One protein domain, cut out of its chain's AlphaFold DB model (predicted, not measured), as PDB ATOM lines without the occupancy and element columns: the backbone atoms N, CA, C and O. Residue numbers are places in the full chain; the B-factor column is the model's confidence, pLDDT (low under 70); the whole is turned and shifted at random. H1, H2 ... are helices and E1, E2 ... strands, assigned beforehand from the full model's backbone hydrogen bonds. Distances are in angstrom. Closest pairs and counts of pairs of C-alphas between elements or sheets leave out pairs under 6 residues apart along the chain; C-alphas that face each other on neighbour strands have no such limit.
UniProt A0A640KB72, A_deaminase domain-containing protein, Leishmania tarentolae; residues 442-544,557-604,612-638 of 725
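What this domain is: This is residues 442 to 544, 557 to 604 and 612 to 638 of the 725 residues of the protein "A_deaminase domain-containing protein" of Leishmania tarentolae (UniProt A0A640KB72). Look first near the middle for a short three-stranded parallel sheet, E1, E2 and E5, set among helices: H9 packs on one face of it, and the long H5 runs side by side with part of H9, past the ends where the strands begin. H8 crosses the first part of H9, a small ribbon of E3 and E4 packs on the first part of H5, H1 and H3 touch crosswise, and H2 meets H7 past the strands' other ends. The printed part has 178 residues, with nine named helices and five named strands in the order E1 H1 E2 H2 H3 H4 E3 H5 E4 E5 H6 H7 H8 H9; the class is mostly helix. The larger sheet runs E1, E2, E5, and E3 and E4 are antiparallel. The whole is compact, with a radius of gyration of the C-alphas of 16.4 A and spans of 45 by 44 by 32 A.

How they stand to each other: Begin at E2, residues 464 to 467, the inner strand between E1, residues 443 to 446, and E5, residues 564 to 566. Beside E1 you find N 444 and O 464 at 2.8 A, and beside E5, N 565 and O 465 at 3.0 A, both within hydrogen-bond range. E1, H1 (residues 452 to 460) and E2 form a strand-helix-strand unit, two parallel neighbour strands with a helix between, with a right-handed crossover. H9, residues 617 to 634, is on one face of this sheet, making two layers, a sheet and a helix on it; its height over the sheet is 6.4 A, and the closest C-alphas of E5 and H9, those of Ser 565 and Ser 631, are 6.0 A apart. H5, residues 514 to 534, touches residues 626 to 634 of H9 at a shallow tilt of 21 degrees, the same way, closest at C-alphas Glu 520 and Leu 630, 6.1 A. H8, residues 589 to 599, is the hub: it touches residues 619 to 623 of H9 about perpendicular at 87 degrees, C-alphas Cys 595 and Phe 623 being closest at 5.5 A. H8 also touches H3, residues 486 to 495, at a steep tilt of 59 degrees, and only just touches H5, only at their ends, with 3 pairs of C-alphas within 8 A. H1 touches H3 about perpendicular at 75 degrees, closest at C-alphas Leu 459 and Trp 493, 7.0 A. H2, residues 469 to 476, touches H7, residues 578 to 585, closest at C-alphas Leu 469 and Glu 581, 6.4 A; H6, residues 571 to 574, is close to H2 but not clearly touching. H4, residues 498 to 501, is close to H3 but not clearly touching, and leads into E3, residues 502 to 504, whose N 503 is 3.1 A from O 558 of E4, residues 557 to 559. Every O i to N i+4 pair is within hydrogen-bond range in H1, H2, H3, H5, H7 and H8, and 12 of 14 are in H9; H4 and H6 are too short for such a pair.

Where its parts are: Find C-alpha 443 at (152.010, 131.652, 156.183), where E1 begins its 10.0 A. H5 runs 31.0 A from C-alpha 514 at (142.047, 114.646, 139.985); H3 covers 14.3 A and H8 15.6 A. H9 runs 26.0 A to C-alpha 634 at (145.279, 128.353, 155.110).

The domain as a whole: The C-alphas farthest apart, of Glu 508 and Val 573, are 49.8 A apart. Residues 545 to 556 and 605 to 611 are not printed, with C-alpha gaps of 15.7 A and 17.4 A. Of the links printed whole, none is long. Mean pLDDT of the printed part is 83.7; 28 residues are under 70, among them 503 to 512 and 535 to 544.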
ATOM      1  N   GLU A 442     153.650 130.022 159.699       94.38
ATOM      2  CA  GLU A 442     152.556 129.227 159.157       94.38
ATOM      3  C   GLU A 442     152.116 129.712 157.766       94.38
ATOM      4  O   GLU A 442     151.633 128.896 156.972       94.38
ATOM      5  N   ARG A 443     152.280 131.012 157.481       97.31
ATOM      6  CA  ARG A 443     152.010 131.652 156.183       97.31
ATOM      7  C   ARG A 443     152.969 132.812 155.903       97.31
ATOM      8  O   ARG A 443     153.634 133.312 156.809       97.31
ATOM      9  N   TRP A 444     153.004 133.225 154.642       98.25
ATOM     10  CA  TRP A 444     153.880 134.257 154.103       98.25
ATOM     11  C   TRP A 444     153.076 135.351 153.409       98.25
ATOM     12  O   TRP A 444     152.313 135.051 152.497       98.25
ATOM     13  N   GLY A 445     153.288 136.607 153.793       97.94
ATOM     14  CA  GLY A 445     152.795 137.774 153.068       97.94
ATOM     15  C   GLY A 445     153.727 138.156 151.918       97.94
ATOM     16  O   GLY A 445     154.921 138.363 152.145       97.94
ATOM     17  N   HIS A 446     153.173 138.303 150.714       95.81
ATOM     18  CA  HIS A 446     153.811 138.846 149.508       95.81
ATOM     19  C   HIS A 446     154.896 137.979 148.846       95.81
ATOM     20  O   HIS A 446     154.619 137.365 147.816       95.81
ATOM     21  N   LEU A 447     156.126 137.957 149.382       96.44
ATOM     22  CA  LEU A 447     157.320 137.322 148.787       96.44
ATOM     23  C   LEU A 447     157.813 137.915 147.448       96.44
ATOM     24  O   LEU A 447     158.383 137.195 146.627       96.44
ATOM     25  N   VAL A 448     157.655 139.227 147.236       94.56
ATOM     26  CA  VAL A 448     158.005 139.931 145.976       94.56
ATOM     27  C   VAL A 448     159.477 139.771 145.576       94.56
ATOM     28  O   VAL A 448     159.805 139.423 144.447       94.56
ATOM     29  N   PHE A 449     160.386 140.032 146.508       94.19
ATOM     30  CA  PHE A 449     161.832 139.975 146.343       94.19
ATOM     31  C   PHE A 449     162.375 138.756 147.085       94.19
ATOM     32  O   PHE A 449     162.909 138.870 148.188       94.19
ATOM     33  N   THR A 450     162.237 137.592 146.457       93.12
ATOM     34  CA  THR A 450     162.666 136.308 147.017       93.12
ATOM     35  C   THR A 450     163.705 135.661 146.108       93.12
ATOM     36  O   THR A 450     163.545 135.642 144.889       93.12
ATOM     37  N   ASP A 451     164.783 135.129 146.683       93.94
ATOM     38  CA  ASP A 451     165.756 134.324 145.947       93.94
ATOM     39  C   ASP A 451     165.267 132.868 145.755       93.94
ATOM     40  O   ASP A 451     164.485 132.360 146.565       93.94
ATOM     41  N   PRO A 452     165.732 132.154 144.712       93.56
ATOM     42  CA  PRO A 452     165.255 130.802 144.417       93.56
ATOM     43  C   PRO A 452     165.467 129.771 145.536       93.56
ATOM     44  O   PRO A 452     164.693 128.820 145.628       93.56
ATOM     45  N   GLU A 453     166.487 129.925 146.386       93.88
ATOM     46  CA  GLU A 453     166.792 128.967 147.458       93.88
ATOM     47  C   GLU A 453     165.757 129.059 148.587       93.88
ATOM     48  O   GLU A 453     165.130 128.056 148.960       93.88
ATOM     49  N   ASN A 454     165.509 130.277 149.074       95.50
ATOM     50  CA  ASN A 454     164.476 130.528 150.073       95.50
ATOM     51  C   ASN A 454     163.077 130.214 149.517       95.50
ATOM     52  O   ASN A 454     162.306 129.517 150.182       95.50
ATOM     53  N   LEU A 455     162.763 130.622 148.277       95.25
ATOM     54  CA  LEU A 455     161.471 130.301 147.654       95.25
ATOM     55  C   LEU A 455     161.265 128.791 147.518       95.25
ATOM     56  O   LEU A 455     160.180 128.284 147.802       95.25
ATOM     57  N   SER A 456     162.313 128.060 147.129       94.19
ATOM     58  CA  SER A 456     162.259 126.604 147.017       94.19
ATOM     59  C   SER A 456     161.943 125.948 148.359       94.19
ATOM     60  O   SER A 456     161.133 125.023 148.428       94.19
ATOM     61  N   THR A 457     162.538 126.448 149.441       93.56
ATOM     62  CA  THR A 457     162.280 125.953 150.800       93.56
ATOM     63  C   THR A 457     160.828 126.189 151.217       93.56
ATOM     64  O   THR A 457     160.169 125.268 151.700       93.56
ATOM     65  N   ILE A 458     160.302 127.388 150.956       94.69
ATOM     66  CA  ILE A 458     158.918 127.768 151.267       94.69
ATOM     67  C   ILE A 458     157.914 126.896 150.499       94.69
ATOM     68  O   ILE A 458     156.992 126.323 151.085       94.69
ATOM     69  N   LEU A 459     158.111 126.760 149.185       93.44
ATOM     70  CA  LEU A 459     157.243 125.966 148.314       93.44
ATOM     71  C   LEU A 459     157.281 124.477 148.675       93.44
ATOM     72  O   LEU A 459     156.238 123.822 148.724       93.44
ATOM     73  N   ALA A 460     158.463 123.943 148.981       89.69
ATOM     74  CA  ALA A 460     158.624 122.560 149.419       89.69
ATOM     75  C   ALA A 460     157.885 122.266 150.730       89.69
ATOM     76  O   ALA A 460     157.330 121.182 150.892       89.69
ATOM     77  N   ALA A 461     157.856 123.236 151.645       87.88
ATOM     78  CA  ALA A 461     157.142 123.128 152.909       87.88
ATOM     79  C   ALA A 461     155.615 123.256 152.760       87.88
ATOM     80  O   ALA A 461     154.903 123.045 153.740       87.88
ATOM     81  N   GLN A 462     155.106 123.609 151.569       88.06
ATOM     82  CA  GLN A 462     153.685 123.880 151.311       88.06
ATOM     83  C   GLN A 462     153.090 124.935 152.258       88.06
ATOM     84  O   GLN A 462     151.895 124.912 152.569       88.06
ATOM     85  N   GLN A 463     153.911 125.887 152.710       90.75
ATOM     86  CA  GLN A 463     153.442 127.020 153.503       90.75
ATOM     87  C   GLN A 463     152.553 127.920 152.637       90.75
ATOM     88  O   GLN A 463     152.815 128.104 151.450       90.75
ATOM     89  N   GLY A 464     151.480 128.457 153.224       95.69
ATOM     90  CA  GLY A 464     150.546 129.315 152.494       95.69
ATOM     91  C   GLY A 464     151.205 130.634 152.097       95.69
ATOM     92  O   GLY A 464     151.799 131.284 152.956       95.69
ATOM     93  N   ILE A 465     151.093 131.025 150.830       98.19
ATOM     94  CA  ILE A 465     151.592 132.304 150.310       98.19
ATOM     95  C   ILE A 465     150.395 133.203 149.989       98.19
ATOM     96  O   ILE A 465     149.576 132.877 149.128       98.19
ATOM     97  N   GLU A 466     150.315 134.319 150.703       98.44
ATOM     98  CA  GLU A 466     149.301 135.362 150.596       98.44
ATOM     99  C   GLU A 466     149.746 136.375 149.521       98.44
ATOM    100  O   GLU A 466     150.601 137.227 149.775       98.44
ATOM    101  N   LEU A 467     149.209 136.257 148.303       97.88
ATOM    102  CA  LEU A 467     149.542 137.133 147.174       97.88
ATOM    103  C   LEU A 467     148.595 138.334 147.113       97.88
ATOM    104  O   LEU A 467     147.378 138.169 147.147       97.88
ATOM    105  N   CYS A 468     149.152 139.532 146.941       97.00
ATOM    106  CA  CYS A 468     148.399 140.788 146.926       97.00
ATOM    107  C   CYS A 468     148.742 141.555 145.645       97.00
ATOM    108  O   CYS A 468     149.544 142.487 145.671       97.00
ATOM    109  N   LEU A 469     148.194 141.123 144.507       95.44
ATOM    110  CA  LEU A 469     148.662 141.506 143.169       95.44
ATOM    111  C   LEU A 469     148.695 143.024 142.968       95.44
ATOM    112  O   LEU A 469     149.726 143.565 142.560       95.44
ATOM    113  N   THR A 470     147.601 143.724 143.278       93.38
ATOM    114  CA  THR A 470     147.549 145.184 143.107       93.38
ATOM    115  C   THR A 470     148.559 145.885 144.016       93.38
ATOM    116  O   THR A 470     149.299 146.755 143.552       93.38
ATOM    117  N   SER A 471     148.650 145.472 145.286       92.62
ATOM    118  CA  SER A 471     149.646 145.994 146.235       92.62
ATOM    119  C   SER A 471     151.068 145.785 145.714       92.62
ATOM    120  O   SER A 471     151.857 146.729 145.625       92.62
ATOM    121  N   ASN A 472     151.389 144.566 145.278       93.31
ATOM    122  CA  ASN A 472     152.711 144.185 144.796       93.31
ATOM    123  C   ASN A 472     153.105 144.931 143.515       93.31
ATOM    124  O   ASN A 472     154.253 145.348 143.384       93.31
ATOM    125  N   ILE A 473     152.172 145.178 142.596       89.50
ATOM    126  CA  ILE A 473     152.426 146.011 141.410       89.50
ATOM    127  C   ILE A 473     152.736 147.456 141.826       89.50
ATOM    128  O   ILE A 473     153.730 148.038 141.386       89.50
ATOM    129  N   LEU A 474     151.929 148.031 142.723       86.75
ATOM    130  CA  LEU A 474     152.070 149.429 143.136       86.75
ATOM    131  C   LEU A 474     153.319 149.687 143.994       86.75
ATOM    132  O   LEU A 474     153.900 150.774 143.905       86.75
ATOM    133  N   THR A 475     153.753 148.706 144.788       85.81
ATOM    134  CA  THR A 475     154.871 148.841 145.740       85.81
ATOM    135  C   THR A 475     156.167 148.177 145.265       85.81
ATOM    136  O   THR A 475     157.244 148.748 145.438       85.81
ATOM    137  N   GLY A 476     156.080 147.014 144.617       79.06
ATOM    138  CA  GLY A 476     157.209 146.189 144.170       79.06
ATOM    139  C   GLY A 476     157.842 146.631 142.848       79.06
ATOM    140  O   GLY A 476     158.980 146.266 142.557       79.06
ATOM    141  N   GLY A 477     157.155 147.474 142.069       70.31
ATOM    142  CA  GLY A 477     157.690 148.043 140.828       70.31
ATOM    143  C   GLY A 477     157.493 147.177 139.581       70.31
ATOM    144  O   GLY A 477     158.124 147.449 138.559       70.31
ATOM    145  N   HIS A 478     156.618 146.170 139.642       79.81
ATOM    146  CA  HIS A 478     156.148 145.461 138.449       79.81
ATOM    147  C   HIS A 478     155.327 146.420 137.578       79.81
ATOM    148  O   HIS A 478     154.536 147.207 138.094       79.81
ATOM    149  N   SER A 479     155.529 146.385 136.260       76.88
ATOM    150  CA  SER A 479     154.799 147.272 135.341       76.88
ATOM    151  C   SER A 479     153.450 146.680 134.945       76.88
ATOM    152  O   SER A 479     152.464 147.409 134.830       76.88
ATOM    153  N   HIS A 480     153.394 145.356 134.779       83.50
ATOM    154  CA  HIS A 480     152.197 144.622 134.388       83.50
ATOM    155  C   HIS A 480     152.015 143.369 135.245       83.50
ATOM    156  O   HIS A 480     152.971 142.833 135.803       83.50
ATOM    157  N   VAL A 481     150.784 142.856 135.307       88.19
ATOM    158  CA  VAL A 481     150.495 141.607 136.029       88.19
ATOM    159  C   VAL A 481     151.260 140.414 135.457       88.19
ATOM    160  O   VAL A 481     151.647 139.536 136.212       88.19
ATOM    161  N   ALA A 482     151.539 140.390 134.151       89.69
ATOM    162  CA  ALA A 482     152.338 139.331 133.532       89.69
ATOM    163  C   ALA A 482     153.800 139.306 134.021       89.69
ATOM    164  O   ALA A 482     154.433 138.258 133.947       89.69
ATOM    165  N   ASP A 483     154.303 140.431 134.544       88.62
ATOM    166  CA  ASP A 483     155.657 140.564 135.093       88.62
ATOM    167  C   ASP A 483     155.703 140.301 136.607       88.62
ATOM    168  O   ASP A 483     156.739 140.504 137.241       88.62
ATOM    169  N   HIS A 484     154.570 139.953 137.222       93.56
ATOM    170  CA  HIS A 484     154.471 139.724 138.658       93.56
ATOM    171  C   HIS A 484     155.296 138.493 139.074       93.56
ATOM    172  O   HIS A 484     155.295 137.480 138.375       93.56
ATOM    173  N   HIS A 485     155.919 138.519 140.261       93.81
ATOM    174  CA  HIS A 485     156.768 137.425 140.791       93.81
ATOM    175  C   HIS A 485     156.034 136.085 140.985       93.81
ATOM    176  O   HIS A 485     156.641 135.049 141.251       93.81
ATOM    177  N   LEU A 486     154.710 136.086 140.818       95.19
ATOM    178  CA  LEU A 486     153.899 134.876 140.700       95.19
ATOM    179  C   LEU A 486     154.402 133.985 139.553       95.19
ATOM    180  O   LEU A 486     154.421 132.768 139.711       95.19
ATOM    181  N   GLY A 487     154.840 134.562 138.431       94.06
ATOM    182  CA  GLY A 487     155.434 133.807 137.329       94.06
ATOM    183  C   GLY A 487     156.660 133.011 137.769       94.06
ATOM    184  O   GLY A 487     156.705 131.802 137.551       94.06
ATOM    185  N   ASP A 488     157.589 133.662 138.471       93.19
ATOM    186  CA  ASP A 488     158.811 133.034 138.986       93.19
ATOM    187  C   ASP A 488     158.494 131.913 139.986       93.19
ATOM    188  O   ASP A 488     159.086 130.834 139.938       93.19
ATOM    189  N   LEU A 489     157.508 132.137 140.862       95.44
ATOM    190  CA  LEU A 489     157.020 131.136 141.813       95.44
ATOM    191  C   LEU A 489     156.472 129.900 141.099       95.44
ATOM    192  O   LEU A 489     156.834 128.774 141.450       95.44
ATOM    193  N   LEU A 490     155.607 130.097 140.102       94.62
ATOM    194  CA  LEU A 490     155.009 129.001 139.341       94.62
ATOM    195  C   LEU A 490     156.063 128.250 138.527       94.62
ATOM    196  O   LEU A 490     156.071 127.021 138.543       94.62
ATOM    197  N   GLN A 491     156.987 128.963 137.886       93.69
ATOM    198  CA  GLN A 491     158.081 128.355 137.135       93.69
ATOM    199  C   GLN A 491     159.008 127.540 138.044       93.69
ATOM    200  O   GLN A 491     159.382 126.415 137.704       93.69
ATOM    201  N   LEU A 492     159.359 128.070 139.221       93.81
ATOM    202  CA  LEU A 492     160.180 127.342 140.181       93.81
ATOM    203  C   LEU A 492     159.458 126.089 140.674       93.81
ATOM    204  O   LEU A 492     160.073 125.023 140.689       93.81
ATOM    205  N   TRP A 493     158.165 126.192 141.009       92.81
ATOM    206  CA  TRP A 493     157.340 125.033 141.349       92.81
ATOM    207  C   TRP A 493     157.430 123.982 140.243       92.81
ATOM    208  O   TRP A 493     157.828 122.855 140.518       92.81
ATOM    209  N   GLU A 494     157.192 124.359 138.984       88.69
ATOM    210  CA  GLU A 494     157.278 123.460 137.827       88.69
ATOM    211  C   GLU A 494     158.655 122.827 137.594       88.69
ATOM    212  O   GLU A 494     158.740 121.765 136.981       88.69
ATOM    213  N   SER A 495     159.730 123.428 138.093       88.62
ATOM    214  CA  SER A 495     161.075 122.850 138.007       88.62
ATOM    215  C   SER A 495     161.400 121.857 139.133       88.62
ATOM    216  O   SER A 495     162.390 121.130 139.043       88.62
ATOM    217  N   MET A 496     160.586 121.793 140.197       86.88
ATOM    218  CA  MET A 496     160.836 120.909 141.341       86.88
ATOM    219  C   MET A 496     160.645 119.422 140.995       86.88
ATOM    220  O   MET A 496     159.841 119.103 140.111       86.88
ATOM    221  N   PRO A 497     161.305 118.493 141.726       82.94
ATOM    222  CA  PRO A 497     161.133 117.053 141.536       82.94
ATOM    223  C   PRO A 497     159.662 116.633 141.528       82.94
ATOM    224  O   PRO A 497     158.868 117.120 142.336       82.94
ATOM    225  N   GLU A 498     159.302 115.704 140.641       75.38
ATOM    226  CA  GLU A 498     157.913 115.262 140.471       75.38
ATOM    227  C   GLU A 498     157.295 114.731 141.762       75.38
ATOM    228  O   GLU A 498     156.128 115.005 142.004       75.38
ATOM    229  N   SER A 499     158.078 114.090 142.636       73.38
ATOM    230  CA  SER A 499     157.634 113.614 143.955       73.38
ATOM    231  C   SER A 499     157.079 114.709 144.872       73.38
ATOM    232  O   SER A 499     156.353 114.415 145.815       73.38
ATOM    233  N   ARG A 500     157.410 115.981 144.615       68.75
ATOM    234  CA  ARG A 500     156.877 117.136 145.358       68.75
ATOM    235  C   ARG A 500     155.616 117.715 144.732       68.75
ATOM    236  O   ARG A 500     154.861 118.406 145.406       68.75
ATOM    237  N   ARG A 501     155.419 117.458 143.440       74.06
ATOM    238  CA  ARG A 501     154.327 118.000 142.629       74.06
ATOM    239  C   ARG A 501     153.267 116.981 142.276       74.06
ATOM    240  O   ARG A 501     152.233 117.386 141.767       74.06
ATOM    241  N   HIS A 502     153.513 115.700 142.504       71.94
ATOM    242  CA  HIS A 502     152.573 114.648 142.190       71.94
ATOM    243  C   HIS A 502     152.280 113.805 143.419       71.94
ATOM    244  O   HIS A 502     153.179 113.439 144.171       71.94
ATOM    245  N   CYS A 503     151.004 113.484 143.597       66.06
ATOM    246  CA  CYS A 503     150.561 112.507 144.580       66.06
ATOM    247  C   CYS A 503     150.274 111.179 143.869       66.06
ATOM    248  O   CYS A 503     149.676 111.179 142.786       66.06
ATOM    249  N   ALA A 504     150.684 110.060 144.474       64.19
ATOM    250  CA  ALA A 504     150.248 108.735 144.042       64.19
ATOM    251  C   ALA A 504     148.733 108.627 144.271       64.19
ATOM    252  O   ALA A 504     148.250 108.949 145.357       64.19
ATOM    253  N   GLY A 505     147.983 108.256 143.234       54.81
ATOM    254  CA  GLY A 505     146.538 108.073 143.324       54.81
ATOM    255  C   GLY A 505     146.184 106.611 143.568       54.81
ATOM    256  O   GLY A 505     146.605 105.751 142.796       54.81
ATOM    257  N   ASP A 506     145.357 106.335 144.575       46.06
ATOM    258  CA  ASP A 506     144.611 105.079 144.620       46.06
ATOM    259  C   ASP A 506     143.554 105.130 143.514       46.06
ATOM    260  O   ASP A 506     142.627 105.945 143.534       46.06
ATOM    261  N   ALA A 507     143.703 104.269 142.507       43.56
ATOM    262  CA  ALA A 507     142.821 104.168 141.346       43.56
ATOM    263  C   ALA A 507     141.432 103.572 141.675       43.56
ATOM    264  O   ALA A 507     140.814 102.919 140.836       43.56
ATOM    265  N   GLU A 508     140.905 103.810 142.876       41.97
ATOM    266  CA  GLU A 508     139.592 103.337 143.324       41.97
ATOM    267  C   GLU A 508     138.600 104.501 143.472       41.97
ATOM    268  O   GLU A 508     137.861 104.639 144.441       41.97
ATOM    269  N   GLY A 509     138.556 105.369 142.459       47.41
ATOM    270  CA  GLY A 509     137.520 106.389 142.331       47.41
ATOM    271  C   GLY A 509     137.827 107.386 141.223       47.41
ATOM    272  O   GLY A 509     138.797 108.131 141.300       47.41
ATOM    273  N   ARG A 510     136.990 107.447 140.180       55.72
ATOM    274  CA  ARG A 510     137.109 108.489 139.144       55.72
ATOM    275  C   ARG A 510     136.665 109.833 139.732       55.72
ATOM    276  O   ARG A 510     135.490 110.184 139.643       55.72
ATOM    277  N   CYS A 511     137.575 110.573 140.365       59.72
ATOM    278  CA  CYS A 511     137.332 111.979 140.679       59.72
ATOM    279  C   CYS A 511     137.240 112.764 139.364       59.72
ATOM    280  O   CYS A 511     138.112 112.630 138.508       59.72
ATOM    281  N   ALA A 512     136.207 113.596 139.201       65.25
ATOM    282  CA  ALA A 512     136.060 114.449 138.019       65.25
ATOM    283  C   ALA A 512     137.190 115.496 137.894       65.25
ATOM    284  O   ALA A 512     137.454 115.966 136.792       65.25
ATOM    285  N   PHE A 513     137.867 115.810 139.009       73.75
ATOM    286  CA  PHE A 513     138.953 116.789 139.116       73.75
ATOM    287  C   PHE A 513     140.129 116.183 139.906       73.75
ATOM    288  O   PHE A 513     140.273 116.440 141.106       73.75
ATOM    289  N   PRO A 514     140.962 115.333 139.282       74.56
ATOM    290  CA  PRO A 514     142.047 114.646 139.985       74.56
ATOM    291  C   PRO A 514     143.064 115.633 140.586       74.56
ATOM    292  O   PRO A 514     143.415 115.497 141.758       74.56
ATOM    293  N   CYS A 515     143.457 116.681 139.846       83.38
ATOM    294  CA  CYS A 515     144.385 117.719 140.325       83.38
ATOM    295  C   CYS A 515     143.877 118.426 141.593       83.38
ATOM    296  O   CYS A 515     144.636 118.649 142.542       83.38
ATOM    297  N   TYR A 516     142.575 118.723 141.646       85.88
ATOM    298  CA  TYR A 516     141.948 119.313 142.825       85.88
ATOM    299  C   TYR A 516     142.081 118.392 144.042       85.88
ATOM    300  O   TYR A 516     142.550 118.828 145.090       85.88
ATOM    301  N   ALA A 517     141.689 117.121 143.904       83.56
ATOM    302  CA  ALA A 517     141.674 116.174 145.019       83.56
ATOM    303  C   ALA A 517     143.087 115.917 145.570       83.56
ATOM    304  O   ALA A 517     143.285 115.922 146.785       83.56
ATOM    305  N   ALA A 518     144.078 115.775 144.683       85.00
ATOM    306  CA  ALA A 518     145.481 115.659 145.073       85.00
ATOM    307  C   ALA A 518     145.965 116.914 145.823       85.00
ATOM    308  O   ALA A 518     146.592 116.813 146.877       85.00
ATOM    309  N   THR A 519     145.622 118.105 145.320       89.94
ATOM    310  CA  THR A 519     145.977 119.378 145.967       89.94
ATOM    311  C   THR A 519     145.323 119.525 147.341       89.94
ATOM    312  O   THR A 519     145.982 119.926 148.300       89.94
ATOM    313  N   GLU A 520     144.040 119.187 147.461       89.56
ATOM    314  CA  GLU A 520     143.303 119.229 148.724       89.56
ATOM    315  C   GLU A 520     143.944 118.313 149.770       89.56
ATOM    316  O   GLU A 520     144.183 118.753 150.895       89.56
ATOM    317  N   ALA A 521     144.291 117.080 149.390       86.31
ATOM    318  CA  ALA A 521     144.934 116.116 150.278       86.31
ATOM    319  C   ALA A 521     146.283 116.631 150.810       86.31
ATOM    320  O   ALA A 521     146.517 116.606 152.020       86.31
ATOM    321  N   VAL A 522     147.143 117.165 149.934       88.50
ATOM    322  CA  VAL A 522     148.448 117.726 150.328       88.50
ATOM    323  C   VAL A 522     148.280 118.933 151.252       88.50
ATOM    324  O   VAL A 522     148.920 119.009 152.306       88.50
ATOM    325  N   ARG A 523     147.388 119.870 150.910       91.19
ATOM    326  CA  ARG A 523     147.154 121.060 151.738       91.19
ATOM    327  C   ARG A 523     146.529 120.709 153.094       91.19
ATOM    328  O   ARG A 523     146.871 121.338 154.101       91.19
ATOM    329  N   LEU A 524     145.657 119.701 153.151       88.50
ATOM    330  CA  LEU A 524     145.082 119.200 154.399       88.50
ATOM    331  C   LEU A 524     146.148 118.531 155.276       88.50
ATOM    332  O   LEU A 524     146.210 118.826 156.468       88.50
ATOM    333  N   ALA A 525     147.031 117.713 154.699       85.75
ATOM    334  CA  ALA A 525     148.151 117.121 155.430       85.75
ATOM    335  C   ALA A 525     149.072 118.200 156.030       85.75
ATOM    336  O   ALA A 525     149.441 118.125 157.204       85.75
ATOM    337  N   HIS A 526     149.372 119.266 155.275       86.75
ATOM    338  CA  HIS A 526     150.127 120.409 155.796       86.75
ATOM    339  C   HIS A 526     149.386 121.127 156.941       86.75
ATOM    340  O   HIS A 526     149.990 121.440 157.972       86.75
ATOM    341  N   ARG A 527     148.071 121.356 156.806       89.75
ATOM    342  CA  ARG A 527     147.233 121.934 157.875       89.75
ATOM    343  C   ARG A 527     147.284 121.083 159.151       89.75
ATOM    344  O   ARG A 527     147.435 121.618 160.247       89.75
ATOM    345  N   GLN A 528     147.214 119.763 159.019       84.88
ATOM    346  CA  GLN A 528     147.314 118.836 160.147       84.88
ATOM    347  C   GLN A 528     148.698 118.888 160.804       84.88
ATOM    348  O   GLN A 528     148.792 119.020 162.024       84.88
ATOM    349  N   ALA A 529     149.774 118.893 160.012       82.38
ATOM    350  CA  ALA A 529     151.133 119.054 160.524       82.38
ATOM    351  C   ALA A 529     151.308 120.378 161.290       82.38
ATOM    352  O   ALA A 529     151.924 120.403 162.357       82.38
ATOM    353  N   ARG A 530     150.719 121.477 160.801       84.31
ATOM    354  CA  ARG A 530     150.696 122.775 161.493       84.31
ATOM    355  C   ARG A 530     149.995 122.699 162.850       84.31
ATOM    356  O   ARG A 530     150.533 123.213 163.829       84.31
ATOM    357  N   ALA A 531     148.836 122.044 162.927       81.62
ATOM    358  CA  ALA A 531     148.130 121.839 164.193       81.62
ATOM    359  C   ALA A 531     148.983 121.047 165.205       81.62
ATOM    360  O   ALA A 531     149.024 121.393 166.387       81.62
ATOM    361  N   MET A 532     149.733 120.047 164.731       78.56
ATOM    362  CA  MET A 532     150.657 119.276 165.569       78.56
ATOM    363  C   MET A 532     151.844 120.114 166.068       78.56
ATOM    364  O   MET A 532     152.166 120.045 167.255       78.56
ATOM    365  N   ARG A 533     152.442 120.971 165.221       76.00
ATOM    366  CA  ARG A 533     153.560 121.858 165.617       76.00
ATOM    367  C   ARG A 533     153.213 122.757 166.807       76.00
ATOM    368  O   ARG A 533     154.063 123.012 167.659       76.00
ATOM    369  N   ARG A 534     151.957 123.203 166.910       72.44
ATOM    370  CA  ARG A 534     151.484 124.038 168.029       72.44
ATOM    371  C   ARG A 534     151.444 123.298 169.369       72.44
ATOM    372  O   ARG A 534     151.578 123.925 170.412       72.44
ATOM    373  N   CYS A 535     151.349 121.970 169.366       69.69
ATOM    374  CA  CYS A 535     151.339 121.157 170.587       69.69
ATOM    375  C   CYS A 535     152.755 120.800 171.089       69.69
ATOM    376  O   CYS A 535     152.932 119.844 171.832       69.69
ATOM    377  N   GLY A 536     153.781 121.575 170.707       58.28
ATOM    378  CA  GLY A 536     155.128 121.479 171.285       58.28
ATOM    379  C   GLY A 536     156.028 120.395 170.693       58.28
ATOM    380  O   GLY A 536     157.090 120.125 171.250       58.28
ATOM    381  N   ALA A 537     155.649 119.799 169.563       49.78
ATOM    382  CA  ALA A 537     156.430 118.753 168.927       49.78
ATOM    383  C   ALA A 537     156.682 119.067 167.450       49.78
ATOM    384  O   ALA A 537     155.747 119.270 166.682       49.78
ATOM    385  N   LEU A 538     157.970 119.044 167.089       45.34
ATOM    386  CA  LEU A 538     158.588 119.290 165.778       45.34
ATOM    387  C   LEU A 538     158.925 120.758 165.459       45.34
ATOM    388  O   LEU A 538     158.142 121.512 164.891       45.34
ATOM    389  N   THR A 539     160.187 121.109 165.726       39.62
ATOM    390  CA  THR A 539     160.910 122.268 165.166       39.62
ATOM    391  C   THR A 539     161.403 122.036 163.734       39.62
ATOM    392  O   THR A 539     161.970 122.941 163.132       39.62
ATOM    393  N   ARG A 540     161.219 120.838 163.168       40.41
ATOM    394  CA  ARG A 540     161.535 120.564 161.763       40.41
ATOM    395  C   ARG A 540     160.243 120.402 160.984       40.41
ATOM    396  O   ARG A 540     159.403 119.586 161.351       40.41
ATOM    397  N   VAL A 541     160.110 121.192 159.917       39.56
ATOM    398  CA  VAL A 541     159.193 120.920 158.806       39.56
ATOM    399  C   VAL A 541     159.333 119.432 158.499       39.56
ATOM    400  O   VAL A 541     160.433 118.984 158.180       39.56
ATOM    401  N   ALA A 542     158.273 118.655 158.722       36.62
ATOM    402  CA  ALA A 542     158.279 117.259 158.325       36.62
ATOM    403  C   ALA A 542     158.566 117.252 156.824       36.62
ATOM    404  O   ALA A 542     157.834 117.887 156.061       36.62
ATOM    405  N   GLU A 543     159.656 116.603 156.416       36.00
ATOM    406  CA  GLU A 543     159.790 116.245 155.014       36.00
ATOM    407  C   GLU A 543     158.514 115.481 154.643       36.00
ATOM    408  O   GLU A 543     158.040 114.673 155.457       36.00
ATOM    409  N   PRO A 544     157.897 115.774 153.484       35.97
ATOM    410  CA  PRO A 544     156.754 114.996 153.035       35.97
ATOM    411  C   PRO A 544     157.124 113.512 153.127       35.97
ATOM    412  O   PRO A 544     158.292 113.176 152.895       35.97
ATOM    413  N   SER A 557     150.506 109.525 138.169       66.62
ATOM    414  CA  SER A 557     150.771 110.535 139.190       66.62
ATOM    415  C   SER A 557     149.984 111.819 138.870       66.62
ATOM    416  O   SER A 557     149.838 112.206 137.713       66.62
ATOM    417  N   THR A 558     149.390 112.466 139.882       80.69
ATOM    418  CA  THR A 558     148.483 113.616 139.671       80.69
ATOM    419  C   THR A 558     149.089 114.924 140.172       80.69
ATOM    420  O   THR A 558     149.472 114.994 141.338       80.69
ATOM    421  N   PHE A 559     149.116 115.961 139.325       83.38
ATOM    422  CA  PHE A 559     149.687 117.279 139.633       83.38
ATOM    423  C   PHE A 559     149.019 117.974 140.838       83.38
ATOM    424  O   PHE A 559     147.793 117.993 140.961       83.38
ATOM    425  N   VAL A 560     149.832 118.614 141.675       87.94
ATOM    426  CA  VAL A 560     149.478 119.373 142.880       87.94
ATOM    427  C   VAL A 560     149.813 120.847 142.660       87.94
ATOM    428  O   VAL A 560     150.927 121.198 142.262       87.94
ATOM    429  N   LEU A 561     148.848 121.726 142.932       90.56
ATOM    430  CA  LEU A 561     149.051 123.173 142.854       90.56
ATOM    431  C   LEU A 561     149.919 123.677 144.020       90.56
ATOM    432  O   LEU A 561     149.772 123.183 145.141       90.56
ATOM    433  N   PRO A 562     150.737 124.727 143.819       92.31
ATOM    434  CA  PRO A 562     151.416 125.384 144.930       92.31
ATOM    435  C   PRO A 562     150.394 126.004 145.899       92.31
ATOM    436  O   PRO A 562     149.275 126.363 145.512       92.31
ATOM    437  N   ASN A 563     150.759 126.137 147.177       95.12
ATOM    438  CA  ASN A 563     149.861 126.641 148.221       95.12
ATOM    439  C   ASN A 563     149.745 128.180 148.220       95.12
ATOM    440  O   ASN A 563     150.158 128.849 149.163       95.12
ATOM    441  N   ILE A 564     149.181 128.740 147.150       96.62
ATOM    442  CA  ILE A 564     148.937 130.182 146.979       96.62
ATOM    443  C   ILE A 564     147.463 130.546 147.213       96.62
ATOM    444  O   ILE A 564     146.580 129.698 147.035       96.62
ATOM    445  N   SER A 565     147.222 131.801 147.598       97.75
ATOM    446  CA  SER A 565     145.909 132.451 147.750       97.75
ATOM    447  C   SER A 565     146.015 133.953 147.420       97.75
ATOM    448  O   SER A 565     147.120 134.497 147.433       97.75
ATOM    449  N   PHE A 566     144.898 134.614 147.097       98.31
ATOM    450  CA  PHE A 566     144.855 136.027 146.687       98.31
ATOM    451  C   PHE A 566     144.127 136.882 147.722       98.31
ATOM    452  O   PHE A 566     143.119 136.436 148.255       98.31
ATOM    453  N   HIS A 567     144.621 138.094 147.989       98.56
ATOM    454  CA  HIS A 567     144.117 138.957 149.063       98.56
ATOM    455  C   HIS A 567     144.206 140.439 148.716       98.56
ATOM    456  O   HIS A 567     144.975 140.837 147.840       98.56
ATOM    457  N   THR A 568     143.453 141.264 149.443       97.19
ATOM    458  CA  THR A 568     143.332 142.700 149.148       97.19
ATOM    459  C   THR A 568     144.449 143.569 149.720       97.19
ATOM    460  O   THR A 568     144.677 144.659 149.191       97.19
ATOM    461  N   ASP A 569     145.149 143.096 150.755       97.69
ATOM    462  CA  ASP A 569     146.125 143.852 151.548       97.69
ATOM    463  C   ASP A 569     145.483 145.079 152.215       97.69
ATOM    464  O   ASP A 569     144.886 144.984 153.291       97.69
ATOM    465  N   ASP A 570     145.501 146.212 151.519       96.06
ATOM    466  CA  ASP A 570     144.900 147.472 151.936       96.06
ATOM    467  C   ASP A 570     143.884 147.944 150.893       96.06
ATOM    468  O   ASP A 570     144.162 148.815 150.057       96.06
ATOM    469  N   ARG A 571     142.669 147.380 150.918       93.44
ATOM    470  CA  ARG A 571     141.668 147.615 149.858       93.44
ATOM    471  C   ARG A 571     141.372 149.108 149.645       93.44
ATOM    472  O   ARG A 571     141.149 149.544 148.517       93.44
ATOM    473  N   GLY A 572     141.386 149.901 150.718       90.25
ATOM    474  CA  GLY A 572     141.111 151.339 150.705       90.25
ATOM    475  C   GLY A 572     142.289 152.163 150.180       90.25
ATOM    476  O   GLY A 572     142.100 153.093 149.384       90.25
ATOM    477  N   VAL A 573     143.515 151.796 150.561       89.38
ATOM    478  CA  VAL A 573     144.760 152.420 150.074       89.38
ATOM    479  C   VAL A 573     144.983 152.121 148.593       89.38
ATOM    480  O   VAL A 573     145.382 153.022 147.847       89.38
ATOM    481  N   PHE A 574     144.667 150.912 148.134       89.19
ATOM    482  CA  PHE A 574     144.886 150.508 146.743       89.19
ATOM    483  C   PHE A 574     143.659 150.683 145.838       89.19
ATOM    484  O   PHE A 574     143.801 150.698 144.618       89.19
ATOM    485  N   GLY A 575     142.463 150.894 146.398       86.75
ATOM    486  CA  GLY A 575     141.229 151.043 145.616       86.75
ATOM    487  C   GLY A 575     140.801 149.749 144.914       86.75
ATOM    488  O   GLY A 575     140.195 149.787 143.834       86.75
ATOM    489  N   THR A 576     141.129 148.605 145.512       92.00
ATOM    490  CA  THR A 576     140.831 147.276 144.970       92.00
ATOM    491  C   THR A 576     139.687 146.596 145.728       92.00
ATOM    492  O   THR A 576     139.208 147.086 146.750       92.00
ATOM    493  N   THR A 577     139.222 145.476 145.190       94.56
ATOM    494  CA  THR A 577     138.323 144.520 145.842       94.56
ATOM    495  C   THR A 577     138.841 143.119 145.551       94.56
ATOM    496  O   THR A 577     139.653 142.941 144.641       94.56
ATOM    497  N   LEU A 578     138.391 142.108 146.287       96.44
ATOM    498  CA  LEU A 578     138.915 140.764 146.076       96.44
ATOM    499  C   LEU A 578     138.533 140.223 144.692       96.44
ATOM    500  O   LEU A 578     139.352 139.608 144.018       96.44
ATOM    501  N   SER A 579     137.338 140.541 144.193       95.06
ATOM    502  CA  SER A 579     136.958 140.229 142.816       95.06
ATOM    503  C   SER A 579     137.846 140.915 141.780       95.06
ATOM    504  O   SER A 579     138.172 140.290 140.772       95.06
ATOM    505  N   LYS A 580     138.308 142.149 142.031       94.88
ATOM    506  CA  LYS A 580     139.304 142.806 141.167       94.88
ATOM    507  C   LYS A 580     140.662 142.107 141.221       94.88
ATOM    508  O   LYS A 580     141.266 141.932 140.164       94.88
ATOM    509  N   GLU A 581     141.114 141.659 142.394       97.06
ATOM    510  CA  GLU A 581     142.351 140.870 142.515       97.06
ATOM    511  C   GLU A 581     142.264 139.572 141.703       97.06
ATOM    512  O   GLU A 581     143.185 139.252 140.954       97.06
ATOM    513  N   LEU A 582     141.139 138.853 141.763       97.25
ATOM    514  CA  LEU A 582     140.939 137.631 140.973       97.25
ATOM    515  C   LEU A 582     140.814 137.920 139.465       97.25
ATOM    516  O   LEU A 582     141.372 137.192 138.639       97.25
ATOM    517  N   CYS A 583     140.148 139.014 139.082       94.88
ATOM    518  CA  CYS A 583     140.131 139.487 137.696       94.88
ATOM    519  C   CYS A 583     141.546 139.777 137.186       94.88
ATOM    520  O   CYS A 583     141.871 139.412 136.054       94.88
ATOM    521  N   LEU A 584     142.390 140.400 138.009       94.56
ATOM    522  CA  LEU A 584     143.782 140.683 137.687       94.56
ATOM    523  C   LEU A 584     144.592 139.382 137.592       94.56
ATOM    524  O   LEU A 584     145.295 139.172 136.605       94.56
ATOM    525  N   ALA A 585     144.407 138.455 138.535       96.06
ATOM    526  CA  ALA A 585     145.033 137.134 138.519       96.06
ATOM    527  C   ALA A 585     144.722 136.364 137.227       96.06
ATOM    528  O   ALA A 585     145.616 135.757 136.642       96.06
ATOM    529  N   SER A 586     143.483 136.434 136.729       94.56
ATOM    530  CA  SER A 586     143.061 135.740 135.500       94.56
ATOM    531  C   SER A 586     143.800 136.196 134.230       94.56
ATOM    532  O   SER A 586     143.819 135.499 133.209       94.56
ATOM    533  N   GLN A 587     144.436 137.368 134.280       93.31
ATOM    534  CA  GLN A 587     145.241 137.912 133.190       93.31
ATOM    535  C   GLN A 587     146.676 137.370 133.198       93.31
ATOM    536  O   GLN A 587     147.347 137.426 132.169       93.31
ATOM    537  N   HIS A 588     147.140 136.807 134.318       94.12
ATOM    538  CA  HIS A 588     148.480 136.246 134.437       94.12
ATOM    539  C   HIS A 588     148.600 134.927 133.642       94.12
ATOM    540  O   HIS A 588     147.819 134.000 133.887       94.12
ATOM    541  N   PRO A 589     149.601 134.762 132.750       92.31
ATOM    542  CA  PRO A 589     149.752 133.554 131.928       92.31
ATOM    543  C   PRO A 589     149.805 132.255 132.745       92.31
ATOM    544  O   PRO A 589     149.071 131.311 132.466       92.31
ATOM    545  N   GLY A 590     150.597 132.243 133.821       92.25
ATOM    546  CA  GLY A 590     150.679 131.092 134.725       92.25
ATOM    547  C   GLY A 590     149.345 130.719 135.391       92.25
ATOM    548  O   GLY A 590     149.066 129.539 135.565       92.25
ATOM    549  N   ILE A 591     148.463 131.684 135.687       94.19
ATOM    550  CA  ILE A 591     147.132 131.385 136.243       94.19
ATOM    551  C   ILE A 591     146.217 130.775 135.191       94.19
ATOM    552  O   ILE A 591     145.486 129.839 135.500       94.19
ATOM    553  N   ARG A 592     146.294 131.224 133.935       91.81
ATOM    554  CA  ARG A 592     145.548 130.597 132.834       91.81
ATOM    555  C   ARG A 592     145.968 129.144 132.627       91.81
ATOM    556  O   ARG A 592     145.113 128.282 132.465       91.81
ATOM    557  N   GLN A 593     147.266 128.857 132.722       88.75
ATOM    558  CA  GLN A 593     147.789 127.494 132.652       88.75
ATOM    559  C   GLN A 593     147.311 126.628 133.829       88.75
ATOM    560  O   GLN A 593     146.887 125.489 133.627       88.75
ATOM    561  N   LEU A 594     147.331 127.165 135.057       90.06
ATOM    562  CA  LEU A 594     146.788 126.465 136.226       90.06
ATOM    563  C   LEU A 594     145.278 126.233 136.118       90.06
ATOM    564  O   LEU A 594     144.814 125.163 136.506       90.06
ATOM    565  N   CYS A 595     144.530 127.193 135.568       90.12
ATOM    566  CA  CYS A 595     143.108 127.044 135.274       90.12
ATOM    567  C   CYS A 595     142.883 125.822 134.389       90.12
ATOM    568  O   CYS A 595     142.176 124.910 134.810       90.12
ATOM    569  N   SER A 596     143.558 125.748 133.238       84.19
ATOM    570  CA  SER A 596     143.439 124.611 132.323       84.19
ATOM    571  C   SER A 596     143.749 123.276 133.007       84.19
ATOM    572  O   SER A 596     143.010 122.317 132.808       84.19
ATOM    573  N   ARG A 597     144.776 123.206 133.868       81.94
ATOM    574  CA  ARG A 597     145.114 121.977 134.616       81.94
ATOM    575  C   ARG A 597     144.067 121.588 135.658       81.94
ATOM    576  O   ARG A 597     143.746 120.411 135.785       81.94
ATOM    577  N   LEU A 598     143.557 122.552 136.425       82.31
ATOM    578  CA  LEU A 598     142.604 122.274 137.502       82.31
ATOM    579  C   LEU A 598     141.221 121.906 136.953       82.31
ATOM    580  O   LEU A 598     140.528 121.087 137.555       82.31
ATOM    581  N   THR A 599     140.826 122.507 135.825       77.50
ATOM    582  CA  THR A 599     139.505 122.313 135.215       77.50
ATOM    583  C   THR A 599     139.477 121.271 134.099       77.50
ATOM    584  O   THR A 599     138.387 120.966 133.618       77.50
ATOM    585  N   ALA A 600     140.620 120.727 133.666       70.06
ATOM    586  CA  ALA A 600     140.655 119.638 132.692       70.06
ATOM    587  C   ALA A 600     139.885 118.422 133.235       70.06
ATOM    588  O   ALA A 600     140.284 117.802 134.223       70.06
ATOM    589  N   SER A 601     138.765 118.078 132.593       56.06
ATOM    590  CA  SER A 601     138.106 116.793 132.816       56.06
ATOM    591  C   SER A 601     139.024 115.676 132.312       56.06
ATOM    592  O   SER A 601     139.763 115.854 131.346       56.06
ATOM    593  N   ALA A 602     138.968 114.498 132.936       45.16
ATOM    594  CA  ALA A 602     139.784 113.327 132.581       45.16
ATOM    595  C   ALA A 602     139.526 112.746 131.162       45.16
ATOM    596  O   ALA A 602     139.892 111.606 130.879       45.16
ATOM    597  N   GLU A 603     138.892 113.495 130.258       39.44
ATOM    598  CA  GLU A 603     138.669 113.119 128.864       39.44
ATOM    599  C   GLU A 603     139.846 113.567 127.986       39.44
ATOM    600  O   GLU A 603     139.735 114.493 127.195       39.44
ATOM    601  N   GLY A 604     140.988 112.888 128.129       43.16
ATOM    602  CA  GLY A 604     141.952 112.653 127.042       43.16
ATOM    603  C   GLY A 604     142.490 113.846 126.236       43.16
ATOM    604  O   GLY A 604     142.942 113.625 125.111       43.16
ATOM    605  N   ALA A 612     147.360 127.646 124.142       47.94
ATOM    606  CA  ALA A 612     147.127 128.832 123.310       47.94
ATOM    607  C   ALA A 612     145.727 129.459 123.463       47.94
ATOM    608  O   ALA A 612     145.541 130.624 123.106       47.94
ATOM    609  N   GLU A 613     144.742 128.727 123.990       63.47
ATOM    610  CA  GLU A 613     143.375 129.240 124.127       63.47
ATOM    611  C   GLU A 613     143.174 129.946 125.473       63.47
ATOM    612  O   GLU A 613     143.538 129.451 126.539       63.47
ATOM    613  N   THR A 614     142.594 131.148 125.426       77.25
ATOM    614  CA  THR A 614     142.230 131.886 126.642       77.25
ATOM    615  C   THR A 614     141.085 131.142 127.339       77.25
ATOM    616  O   THR A 614     140.072 130.896 126.681       77.25
ATOM    617  N   PRO A 615     141.204 130.794 128.638       85.44
ATOM    618  CA  PRO A 615     140.142 130.092 129.350       85.44
ATOM    619  C   PRO A 615     138.816 130.856 129.280       85.44
ATOM    620  O   PRO A 615     138.799 132.088 129.362       85.44
ATOM    621  N   SER A 616     137.699 130.135 129.145       85.62
ATOM    622  CA  SER A 616     136.380 130.772 129.159       85.62
ATOM    623  C   SER A 616     136.078 131.387 130.530       85.62
ATOM    624  O   SER A 616     136.664 131.010 131.548       85.62
ATOM    625  N   ILE A 617     135.122 132.316 130.577       84.44
ATOM    626  CA  ILE A 617     134.677 132.941 131.831       84.44
ATOM    627  C   ILE A 617     134.137 131.884 132.798       84.44
ATOM    628  O   ILE A 617     134.406 131.946 133.994       84.44
ATOM    629  N   GLU A 618     133.436 130.875 132.282       82.19
ATOM    630  CA  GLU A 618     132.940 129.749 133.071       82.19
ATOM    631  C   GLU A 618     134.083 128.905 133.651       82.19
ATOM    632  O   GLU A 618     134.033 128.537 134.824       82.19
ATOM    633  N   ALA A 619     135.129 128.637 132.860       84.75
ATOM    634  CA  ALA A 619     136.308 127.909 133.325       84.75
ATOM    635  C   ALA A 619     137.053 128.690 134.417       84.75
ATOM    636  O   ALA A 619     137.389 128.119 135.453       84.75
ATOM    637  N   LEU A 620     137.237 130.004 134.239       89.12
ATOM    638  CA  LEU A 620     137.863 130.872 135.239       89.12
ATOM    639  C   LEU A 620     137.036 130.961 136.522       89.12
ATOM    640  O   LEU A 620     137.584 130.834 137.612       89.12
ATOM    641  N   ALA A 621     135.720 131.138 136.413       87.94
ATOM    642  CA  ALA A 621     134.832 131.179 137.569       87.94
ATOM    643  C   ALA A 621     134.880 129.867 138.365       87.94
ATOM    644  O   ALA A 621     134.957 129.890 139.595       87.94
ATOM    645  N   HIS A 622     134.897 128.728 137.667       87.50
ATOM    646  CA  HIS A 622     135.058 127.421 138.295       87.50
ATOM    647  C   HIS A 622     136.432 127.275 138.960       87.50
ATOM    648  O   HIS A 622     136.515 126.866 140.117       87.50
ATOM    649  N   PHE A 623     137.504 127.648 138.256       91.00
ATOM    650  CA  PHE A 623     138.868 127.620 138.777       91.00
ATOM    651  C   PHE A 623     138.992 128.426 140.069       91.00
ATOM    652  O   PHE A 623     139.480 127.897 141.066       91.00
ATOM    653  N   PHE A 624     138.515 129.672 140.079       94.00
ATOM    654  CA  PHE A 624     138.587 130.510 141.270       94.00
ATOM    655  C   PHE A 624     137.704 129.974 142.392       94.00
ATOM    656  O   PHE A 624     138.171 129.911 143.519       94.00
ATOM    657  N   TRP A 625     136.499 129.471 142.114       92.81
ATOM    658  CA  TRP A 625     135.692 128.819 143.152       92.81
ATOM    659  C   TRP A 625     136.430 127.641 143.816       92.81
ATOM    660  O   TRP A 625     136.460 127.538 145.044       92.81
ATOM    661  N   LEU A 626     137.081 126.782 143.020       91.75
ATOM    662  CA  LEU A 626     137.893 125.673 143.531       91.75
ATOM    663  C   LEU A 626     139.127 126.167 144.299       91.75
ATOM    664  O   LEU A 626     139.455 125.611 145.347       91.75
ATOM    665  N   LEU A 627     139.810 127.201 143.807       94.94
ATOM    666  CA  LEU A 627     141.003 127.755 144.445       94.94
ATOM    667  C   LEU A 627     140.681 128.433 145.786       94.94
ATOM    668  O   LEU A 627     141.408 128.226 146.756       94.94
ATOM    669  N   GLU A 628     139.585 129.189 145.867       96.06
ATOM    670  CA  GLU A 628     139.079 129.795 147.106       96.06
ATOM    671  C   GLU A 628     138.723 128.705 148.130       96.06
ATOM    672  O   GLU A 628     139.154 128.752 149.287       96.06
ATOM    673  N   ARG A 629     138.050 127.637 147.683       93.62
ATOM    674  CA  ARG A 629     137.757 126.464 148.518       93.62
ATOM    675  C   ARG A 629     139.031 125.784 149.029       93.62
ATOM    676  O   ARG A 629     139.129 125.480 150.218       93.62
ATOM    677  N   LEU A 630     140.031 125.583 148.165       94.44
ATOM    678  CA  LEU A 630     141.350 125.053 148.544       94.44
ATOM    679  C   LEU A 630     142.118 126.000 149.465       94.44
ATOM    680  O   LEU A 630     143.025 125.556 150.164       94.44
ATOM    681  N   SER A 631     141.813 127.296 149.458       96.31
ATOM    682  CA  SER A 631     142.488 128.288 150.295       96.31
ATOM    683  C   SER A 631     141.985 128.257 151.737       96.31
ATOM    684  O   SER A 631     142.747 128.594 152.638       96.31
ATOM    685  N   LEU A 632     140.790 127.715 152.017       95.31
ATOM    686  CA  LEU A 632     140.271 127.534 153.386       95.31
ATOM    687  C   LEU A 632     141.224 126.781 154.325       95.31
ATOM    688  O   LEU A 632     141.223 127.017 155.533       95.31
ATOM    689  N   VAL A 633     142.077 125.899 153.795       93.94
ATOM    690  CA  VAL A 633     143.110 125.210 154.588       93.94
ATOM    691  C   VAL A 633     144.125 126.170 155.215       93.94
ATOM    692  O   VAL A 633     144.712 125.831 156.242       93.94
ATOM    693  N   GLN A 634     144.322 127.357 154.638       95.81
ATOM    694  CA  GLN A 634     145.279 128.353 155.110       95.81
ATOM    695  C   GLN A 634     144.753 129.147 156.314       95.81
ATOM    696  O   GLN A 634     145.569 129.565 157.141       95.81
ATOM    697  N   LEU A 635     143.429 129.271 156.476       96.31
ATOM    698  CA  LEU A 635     142.787 129.918 157.627       96.31
ATOM    699  C   LEU A 635     143.352 129.348 158.942       96.31
ATOM    700  O   LEU A 635     143.426 128.127 159.112       96.31
ATOM    701  N   PHE A 636     143.791 130.209 159.853       96.06
ATOM    702  CA  PHE A 636     144.416 129.828 161.118       96.06
ATOM    703  C   PHE A 636     143.407 129.247 162.077       96.06
ATOM    704  O   PHE A 636     142.565 129.989 162.564       96.06
ATOM    705  N   GLU A 637     143.524 127.948 162.343       93.50
ATOM    706  CA  GLU A 637     142.658 127.129 163.192       93.50
ATOM    707  C   GLU A 637     142.182 127.862 164.450       93.50
ATOM    708  O   GLU A 637     142.927 128.626 165.070       93.50
ATOM    709  N   LEU A 638     140.955 127.550 164.866       94.69
ATOM    710  CA  LEU A 638     140.458 127.954 166.176       94.69
ATOM    711  C   LEU A 638     141.424 127.482 167.277       94.69
ATOM    712  O   LEU A 638     142.112 126.471 167.099       94.69
TER     713      LEU A 638